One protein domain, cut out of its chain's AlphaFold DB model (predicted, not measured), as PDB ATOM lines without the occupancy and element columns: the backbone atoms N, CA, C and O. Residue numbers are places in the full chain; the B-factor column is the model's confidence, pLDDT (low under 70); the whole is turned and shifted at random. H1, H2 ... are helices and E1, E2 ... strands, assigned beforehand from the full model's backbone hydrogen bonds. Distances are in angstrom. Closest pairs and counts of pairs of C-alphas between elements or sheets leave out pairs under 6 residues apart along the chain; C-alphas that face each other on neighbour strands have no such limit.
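What this domain is: This is residues 4 to 66 of the 126 residues of the protein "Chitin-binding type-2 domain-containing protein" of Drosophila pseudoobscura pseudoobscura (UniProt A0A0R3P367). Picture a two-strand hairpin, E1 and E2, with two branches leaving its open end: on one side a free arm that holds the helix H1, on the other a link to a small head, in which the short hairpin of E3 and E4 has the one-turn helix H2 beside it. The three parts are spread out in a flat outline, and residues 4 to 21, of which 4 to 18 belong to H1, stick out alone. The printed part has 63 residues, with two named helices and four named strands in the order H1, E1, E2, E3, E4, H2; each of the two sheets is a pair of antiparallel strands, and the class is mixed, helices and strands. The whole is extended, with a radius of gyration of the C-alphas of 19.2 A and spans of 58 by 42 by 11 A.

Where its parts are: Find C-alpha 26 at (164.498, 109.755, 187.581); from there E1, residues 26 to 30, runs 13.5 A, and E2, residues 38 to 42, comes back over 13.2 A. Further on are E3, residues 51 to 53, and E4, residues 58 to 60, and then H2, residues 62 to 65, which ends with C-alpha 65 at (142.597, 117.753, 186.817). Go back to C-alpha 4 at (169.080, 105.928, 226.657) for H1, residues 4 to 18, 21.2 A long.

How they stand to each other: Look first at the hairpin of E1 and E2, antiparallel at 161 degrees between their directions: N 27 and O 41 are within hydrogen-bond range at 2.8 A, and so are N 29 and O 39 at 2.9 A. The hairpin of E3 and E4 is antiparallel at 124 degrees, with N 51 and O 60 at 2.8 A. The closest C-alphas of E3 and H2 are those of Asn 53 and Ala 65, 4.1 A apart, and the two elements have 5 pairs of C-alphas within 8 A. E1 and E2 are both apart from E3, E4 and H2. H1 is apart from E2, E3, E4 and H2. In H1 every O i to N i+4 pair is within hydrogen-bond range; H2 is too short for such a pair, and its one O i to N i+3 pair is not within range.

The domain as a whole: The two C-alphas farthest apart are those of Val 4 and Ser 33, 58.6 A. Without residues 4 to 21, which stand free, the body spans 43 by 24 by 11 A. The printed part has no cut; the links E3 to E4 and E4 to H2 are tight, and the other three are short. The mean pLDDT of the printed part is 82.3; look for values under 70 at residues 4 to 6 and 15 to 24.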
ATOM      1  N   VAL A   4     170.327 106.548 227.139       69.31
ATOM      2  CA  VAL A   4     169.080 105.928 226.657       69.31
ATOM      3  C   VAL A   4     168.119 106.947 226.031       69.31
ATOM      4  O   VAL A   4     167.516 106.675 224.998       69.31
ATOM      5  N   VAL A   5     168.006 108.146 226.610       67.00
ATOM      6  CA  VAL A   5     167.126 109.214 226.099       67.00
ATOM      7  C   VAL A   5     167.633 109.722 224.749       67.00
ATOM      8  O   VAL A   5     166.842 110.015 223.858       67.00
ATOM      9  N   GLN A   6     168.952 109.756 224.563       64.50
ATOM     10  CA  GLN A   6     169.568 110.192 223.315       64.50
ATOM     11  C   GLN A   6     169.361 109.172 222.189       64.50
ATOM     12  O   GLN A   6     169.039 109.570 221.075       64.50
ATOM     13  N   PHE A   7     169.440 107.869 222.478       72.00
ATOM     14  CA  PHE A   7     169.125 106.825 221.492       72.00
ATOM     15  C   PHE A   7     167.657 106.839 221.057       72.00
ATOM     16  O   PHE A   7     167.375 106.682 219.872       72.00
ATOM     17  N   LEU A   8     166.727 107.073 221.989       73.56
ATOM     18  CA  LEU A   8     165.301 107.175 221.669       73.56
ATOM     19  C   LEU A   8     165.000 108.403 220.798       73.56
ATOM     20  O   LEU A   8     164.266 108.285 219.822       73.56
ATOM     21  N   LEU A   9     165.607 109.556 221.103       71.06
ATOM     22  CA  LEU A   9     165.465 110.784 220.309       71.06
ATOM     23  C   LEU A   9     166.077 110.653 218.907       71.06
ATOM     24  O   LEU A   9     165.493 111.110 217.929       71.06
ATOM     25  N   VAL A  10     167.241 110.010 218.790       74.50
ATOM     26  CA  VAL A  10     167.883 109.758 217.491       74.50
ATOM     27  C   VAL A  10     167.071 108.749 216.673       74.50
ATOM     28  O   VAL A  10     166.864 108.958 215.481       74.50
ATOM     29  N   GLY A  11     166.541 107.699 217.307       73.25
ATOM     30  CA  GLY A  11     165.691 106.704 216.650       73.25
ATOM     31  C   GLY A  11     164.394 107.294 216.092       73.25
ATOM     32  O   GLY A  11     164.019 106.985 214.963       73.25
ATOM     33  N   THR A  12     163.731 108.193 216.825       75.31
ATOM     34  CA  THR A  12     162.513 108.859 216.333       75.31
ATOM     35  C   THR A  12     162.801 109.862 215.220       75.31
ATOM     36  O   THR A  12     162.032 109.924 214.265       75.31
ATOM     37  N   LEU A  13     163.922 110.592 215.275       70.25
ATOM     38  CA  LEU A  13     164.365 111.483 214.193       70.25
ATOM     39  C   LEU A  13     164.674 110.724 212.892       70.25
ATOM     40  O   LEU A  13     164.326 111.204 211.817       70.25
ATOM     41  N   ILE A  14     165.279 109.534 212.984       70.00
ATOM     42  CA  ILE A  14     165.560 108.667 211.825       70.00
ATOM     43  C   ILE A  14     164.264 108.095 211.237       70.00
ATOM     44  O   ILE A  14     164.090 108.065 210.020       70.00
ATOM     45  N   LEU A  15     163.318 107.678 212.084       64.62
ATOM     46  CA  LEU A  15     162.008 107.221 211.614       64.62
ATOM     47  C   LEU A  15     161.240 108.362 210.931       64.62
ATOM     48  O   LEU A  15     160.711 108.165 209.841       64.62
ATOM     49  N   LEU A  16     161.252 109.573 211.494       64.75
ATOM     50  CA  LEU A  16     160.648 110.759 210.877       64.75
ATOM     51  C   LEU A  16     161.310 111.128 209.539       64.75
ATOM     52  O   LEU A  16     160.599 111.464 208.595       64.75
ATOM     53  N   SER A  17     162.639 111.029 209.421       60.12
ATOM     54  CA  SER A  17     163.351 111.336 208.171       60.12
ATOM     55  C   SER A  17     163.134 110.277 207.089       60.12
ATOM     56  O   SER A  17     163.032 110.619 205.912       60.12
ATOM     57  N   SER A  18     162.979 109.006 207.468       59.59
ATOM     58  CA  SER A  18     162.648 107.930 206.526       59.59
ATOM     59  C   SER A  18     161.239 108.054 205.927       59.59
ATOM     60  O   SER A  18     161.029 107.638 204.791       59.59
ATOM     61  N   MET A  19     160.301 108.715 206.620       60.25
ATOM     62  CA  MET A  19     158.961 109.038 206.094       60.25
ATOM     63  C   MET A  19     158.961 110.208 205.091       60.25
ATOM     64  O   MET A  19     157.957 110.444 204.424       60.25
ATOM     65  N   LEU A  20     160.073 110.945 204.982       58.84
ATOM     66  CA  LEU A  20     160.285 112.044 204.030       58.84
ATOM     67  C   LEU A  20     161.066 111.610 202.781       58.84
ATOM     68  O   LEU A  20     161.231 112.410 201.860       58.84
ATOM     69  N   LEU A  21     161.553 110.367 202.730       54.97
ATOM     70  CA  LEU A  21     162.354 109.879 201.614       54.97
ATOM     71  C   LEU A  21     161.439 109.476 200.448       54.97
ATOM     72  O   LEU A  21     161.131 108.306 200.237       54.97
ATOM     73  N   GLN A  22     160.970 110.467 199.691       57.47
ATOM     74  CA  GLN A  22     160.320 110.220 198.408       57.47
ATOM     75  C   GLN A  22     161.395 109.734 197.430       57.47
ATOM     76  O   GLN A  22     162.254 110.505 197.006       57.47
ATOM     77  N   ALA A  23     161.380 108.437 197.114       56.53
ATOM     78  CA  ALA A  23     162.171 107.885 196.024       56.53
ATOM     79  C   ALA A  23     161.690 108.537 194.721       56.53
ATOM     80  O   ALA A  23     160.616 108.218 194.214       56.53
ATOM     81  N   GLN A  24     162.443 109.519 194.237       59.78
ATOM     82  CA  GLN A  24     162.160 110.185 192.978       59.78
ATOM     83  C   GLN A  24     162.647 109.281 191.846       59.78
ATOM     84  O   GLN A  24     163.852 109.084 191.693       59.78
ATOM     85  N   ASP A  25     161.716 108.719 191.081       72.12
ATOM     86  CA  ASP A  25     162.031 107.925 189.896       72.12
ATOM     87  C   ASP A  25     162.526 108.874 188.794       72.12
ATOM     88  O   ASP A  25     161.742 109.637 188.214       72.12
ATOM     89  N   THR A  26     163.846 108.928 188.600       83.81
ATOM     90  CA  THR A  26     164.498 109.755 187.581       83.81
ATOM     91  C   THR A  26     165.032 108.883 186.450       83.81
ATOM     92  O   THR A  26     165.865 108.000 186.647       83.81
ATOM     93  N   VAL A  27     164.568 109.163 185.235       90.25
ATOM     94  CA  VAL A  27     164.994 108.511 183.996       90.25
ATOM     95  C   VAL A  27     165.999 109.416 183.288       90.25
ATOM     96  O   VAL A  27     165.751 110.614 183.116       90.25
ATOM     97  N   ARG A  28     167.139 108.849 182.879       93.81
ATOM     98  CA  ARG A  28     168.222 109.565 182.191       93.81
ATOM     99  C   ARG A  28     168.487 108.955 180.826       93.81
ATOM    100  O   ARG A  28     168.755 107.764 180.741       93.81
ATOM    101  N   GLU A  29     168.481 109.789 179.795       92.12
ATOM    102  CA  GLU A  29     168.614 109.368 178.398       92.12
ATOM    103  C   GLU A  29     169.730 110.151 177.689       92.12
ATOM    104  O   GLU A  29     169.897 111.343 177.952       92.12
ATOM    105  N   PRO A  30     170.508 109.533 176.784       93.44
ATOM    106  CA  PRO A  30     171.595 110.216 176.086       93.44
ATOM    107  C   PRO A  30     171.081 111.308 175.134       93.44
ATOM    108  O   PRO A  30     170.051 111.146 174.477       93.44
ATOM    109  N   TYR A  31     171.828 112.409 175.007       93.62
ATOM    110  CA  TYR A  31     171.548 113.426 173.993       93.62
ATOM    111  C   TYR A  31     172.131 113.001 172.629       93.62
ATOM    112  O   TYR A  31     173.300 112.620 172.558       93.62
ATOM    113  N   PRO A  32     171.367 113.074 171.521       91.44
ATOM    114  CA  PRO A  32     171.748 112.416 170.267       91.44
ATOM    115  C   PRO A  32     172.967 113.016 169.546       91.44
ATOM    116  O   PRO A  32     173.614 112.303 168.784       91.44
ATOM    117  N   SER A  33     173.288 114.297 169.757       91.31
ATOM    118  CA  SER A  33     174.303 115.012 168.954       91.31
ATOM    119  C   SER A  33     175.539 115.464 169.737       91.31
ATOM    120  O   SER A  33     176.463 116.015 169.144       91.31
ATOM    121  N   ASP A  34     175.559 115.265 171.053       96.25
ATOM    122  CA  ASP A  34     176.662 115.658 171.933       96.25
ATOM    123  C   ASP A  34     176.769 114.665 173.094       96.25
ATOM    124  O   ASP A  34     175.908 114.620 173.972       96.25
ATOM    125  N   CYS A  35     177.855 113.890 173.104       93.75
ATOM    126  CA  CYS A  35     178.130 112.863 174.109       93.75
ATOM    127  C   CYS A  35     178.376 113.427 175.518       93.75
ATOM    128  O   CYS A  35     178.435 112.662 176.479       93.75
ATOM    129  N   SER A  36     178.544 114.741 175.648       96.06
ATOM    130  CA  SER A  36     178.700 115.422 176.936       96.06
ATOM    131  C   SER A  36     177.350 115.789 177.566       96.06
ATOM    132  O   SER A  36     177.327 116.354 178.659       96.06
ATOM    133  N   GLN A  37     176.233 115.503 176.885       95.12
ATOM    134  CA  GLN A  37     174.884 115.903 177.282       95.12
ATOM    135  C   GLN A  37     173.946 114.696 177.456       95.12
ATOM    136  O   GLN A  37     174.089 113.656 176.812       95.12
ATOM    137  N   PHE A  38     172.948 114.848 178.328       95.62
ATOM    138  CA  PHE A  38     171.880 113.872 178.558       95.62
ATOM    139  C   PHE A  38     170.592 114.588 178.991       95.62
ATOM    140  O   PHE A  38     170.637 115.695 179.530       95.62
ATOM    141  N   TYR A  39     169.444 113.958 178.758       93.81
ATOM    142  CA  TYR A  39     168.160 114.362 179.318       93.81
ATOM    143  C   TYR A  39     167.964 113.703 180.680       93.81
ATOM    144  O   TYR A  39     168.242 112.518 180.839       93.81
ATOM    145  N   GLU A  40     167.434 114.443 181.648       93.94
ATOM    146  CA  GLU A  40     166.980 113.904 182.928       93.94
ATOM    147  C   GLU A  40     165.503 114.256 183.100       93.94
ATOM    148  O   GLU A  40     165.123 115.427 183.094       93.94
ATOM    149  N   THR A  41     164.661 113.236 183.215       88.56
ATOM    150  CA  THR A  41     163.221 113.373 183.450       88.56
ATOM    151  C   THR A  41     162.886 112.735 184.786       88.56
ATOM    152  O   THR A  41     163.430 111.692 185.131       88.56
ATOM    153  N   GLY A  42     162.032 113.375 185.577       87.50
ATOM    154  CA  GLY A  42     161.662 112.885 186.900       87.50
ATOM    155  C   GLY A  42     160.155 112.827 187.058       87.50
ATOM    156  O   GLY A  42     159.452 113.749 186.641       87.50
ATOM    157  N   VAL A  43     159.662 111.767 187.694       86.06
ATOM    158  CA  VAL A  43     158.259 111.689 188.101       86.06
ATOM    159  C   VAL A  43     158.084 112.437 189.418       86.06
ATOM    160  O   VAL A  43     158.676 112.088 190.437       86.06
ATOM    161  N   LEU A  44     157.248 113.472 189.392       88.88
ATOM    162  CA  LEU A  44     156.877 114.247 190.571       88.88
ATOM    163  C   LEU A  44     155.504 113.822 191.080       88.88
ATOM    164  O   LEU A  44     154.587 113.553 190.304       88.88
ATOM    165  N   SER A  45     155.352 113.818 192.402       88.50
ATOM    166  CA  SER A  45     154.062 113.587 193.048       88.50
ATOM    167  C   SER A  45     153.409 114.906 193.437       88.50
ATOM    168  O   SER A  45     154.058 115.805 193.973       88.50
ATOM    169  N   CYS A  46     152.100 115.007 193.214       91.38
ATOM    170  CA  CYS A  46     151.322 116.093 193.788       91.38
ATOM    171  C   CYS A  46     151.218 115.948 195.317       91.38
ATOM    172  O   CYS A  46     151.272 114.827 195.833       91.38
ATOM    173  N   PRO A  47     151.025 117.061 196.053       92.06
ATOM    174  CA  PRO A  47     150.655 117.004 197.462       92.06
ATOM    175  C   PRO A  47     149.413 116.132 197.678       92.06
ATOM    176  O   PRO A  47     148.608 115.943 196.763       92.06
ATOM    177  N   ALA A  48     149.243 115.626 198.900       87.00
ATOM    178  CA  ALA A  48     148.153 114.714 199.231       87.00
ATOM    179  C   ALA A  48     146.782 115.251 198.772       87.00
ATOM    180  O   ALA A  48     146.435 116.403 199.029       87.00
ATOM    181  N   ASN A  49     146.001 114.382 198.120       83.00
ATOM    182  CA  ASN A  49     144.656 114.649 197.589       83.00
ATOM    183  C   ASN A  49     144.569 115.669 196.437       83.00
ATOM    184  O   ASN A  49     143.470 116.113 196.099       83.00
ATOM    185  N   LEU A  50     145.692 116.026 195.811       91.56
ATOM    186  CA  LEU A  50     145.718 116.800 194.571       91.56
ATOM    187  C   LEU A  50     146.214 115.949 193.402       91.56
ATOM    188  O   LEU A  50     146.908 114.948 193.575       91.56
ATOM    189  N   HIS A  51     145.861 116.375 192.198       91.81
ATOM    190  CA  HIS A  51     146.111 115.658 190.959       91.81
ATOM    191  C   HIS A  51     146.723 116.587 189.921       91.81
ATOM    192  O   HIS A  51     146.386 117.769 189.857       91.81
ATOM    193  N   TRP A  52     147.634 116.057 189.108       93.94
ATOM    194  CA  TRP A  52     148.288 116.846 188.074       93.94
ATOM    195  C   TRP A  52     147.277 117.281 187.008       93.94
ATOM    196  O   TRP A  52     146.661 116.442 186.354       93.94
ATOM    197  N   ASN A  53     147.113 118.591 186.832       92.94
ATOM    198  CA  ASN A  53     146.317 119.180 185.766       92.94
ATOM    199  C   ASN A  53     147.251 119.613 184.631       92.94
ATOM    200  O   ASN A  53     147.912 120.648 184.725       92.94
ATOM    201  N   ALA A  54     147.287 118.834 183.548       88.88
ATOM    202  CA  ALA A  54     148.151 119.107 182.400       88.88
ATOM    203  C   ALA A  54     147.757 120.381 181.629       88.88
ATOM    204  O   ALA A  54     148.616 121.008 181.016       88.88
ATOM    205  N   LEU A  55     146.492 120.811 181.682       89.38
ATOM    206  CA  LEU A  55     146.063 122.057 181.040       89.38
ATOM    207  C   LEU A  55     146.596 123.282 181.799       89.38
ATOM    208  O   LEU A  55     147.060 124.240 181.191       89.38
ATOM    209  N   LEU A  56     146.538 123.246 183.134       93.81
ATOM    210  CA  LEU A  56     146.966 124.352 184.001       93.81
ATOM    211  C   LEU A  56     148.420 124.239 184.477       93.81
ATOM    212  O   LEU A  56     148.888 125.129 185.186       93.81
ATOM    213  N   GLN A  57     149.110 123.149 184.123       93.69
ATOM    214  CA  GLN A  57     150.488 122.840 184.525       93.69
ATOM    215  C   GLN A  57     150.703 122.950 186.044       93.69
ATOM    216  O   GLN A  57     151.711 123.472 186.521       93.69
ATOM    217  N   ARG A  58     149.723 122.485 186.831       94.81
ATOM    218  CA  ARG A  58     149.797 122.486 188.298       94.81
ATOM    219  C   ARG A  58     148.972 121.370 188.916       94.81
ATOM    220  O   ARG A  58     148.029 120.874 188.310       94.81
ATOM    221  N   CYS A  59     149.269 121.043 190.169       95.44
ATOM    222  CA  CYS A  59     148.384 120.206 190.970       95.44
ATOM    223  C   CYS A  59     147.074 120.953 191.274       95.44
ATOM    224  O   CYS A  59     147.093 122.106 191.713       95.44
ATOM    225  N   ASP A  60     145.950 120.292 191.028       95.25
ATOM    226  CA  ASP A  60     144.589 120.799 191.195       95.25
ATOM    227  C   ASP A  60     143.705 119.708 191.821       95.25
ATOM    228  O   ASP A  60     144.132 118.582 192.078       95.25
ATOM    229  N   THR A  61     142.453 120.047 192.088       92.38
ATOM    230  CA  THR A  61     141.415 119.101 192.494       92.38
ATOM    231  C   THR A  61     141.206 118.007 191.446       92.38
ATOM    232  O   THR A  61     141.334 118.241 190.245       92.38
ATOM    233  N   GLN A  62     140.815 116.817 191.903       86.44
ATOM    234  CA  GLN A  62     140.579 115.643 191.061       86.44
ATOM    235  C   GLN A  62     139.634 115.911 189.876       86.44
ATOM    236  O   GLN A  62     139.924 115.526 188.744       86.44
ATOM    237  N   SER A  63     138.518 116.606 190.122       86.12
ATOM    238  CA  SER A  63     137.508 116.908 189.100       86.12
ATOM    239  C   SER A  63     138.030 117.833 188.001       86.12
ATOM    240  O   SER A  63     137.711 117.633 186.833       86.12
ATOM    241  N   ARG A  64     138.854 118.825 188.353       90.44
ATOM    242  CA  ARG A  64     139.427 119.789 187.399       90.44
ATOM    243  C   ARG A  64     140.673 119.265 186.704       90.44
ATOM    244  O   ARG A  64     140.919 119.621 185.559       90.44
ATOM    245  N   ALA A  65     141.450 118.434 187.395       89.00
ATOM    246  CA  ALA A  65     142.597 117.753 186.817       89.00
ATOM    247  C   ALA A  65     142.179 116.727 185.756       89.00
ATOM    248  O   ALA A  65     142.999 116.361 184.920       89.00
ATOM    249  N   GLY A  66     140.928 116.246 185.799       79.56
ATOM    250  CA  GLY A  66     140.445 115.214 184.882       79.56
ATOM    251  C   GLY A  66     141.232 113.908 185.013       79.56
ATOM    252  O   GLY A  66     141.270 113.113 184.079       79.56
TER     253      GLY A  66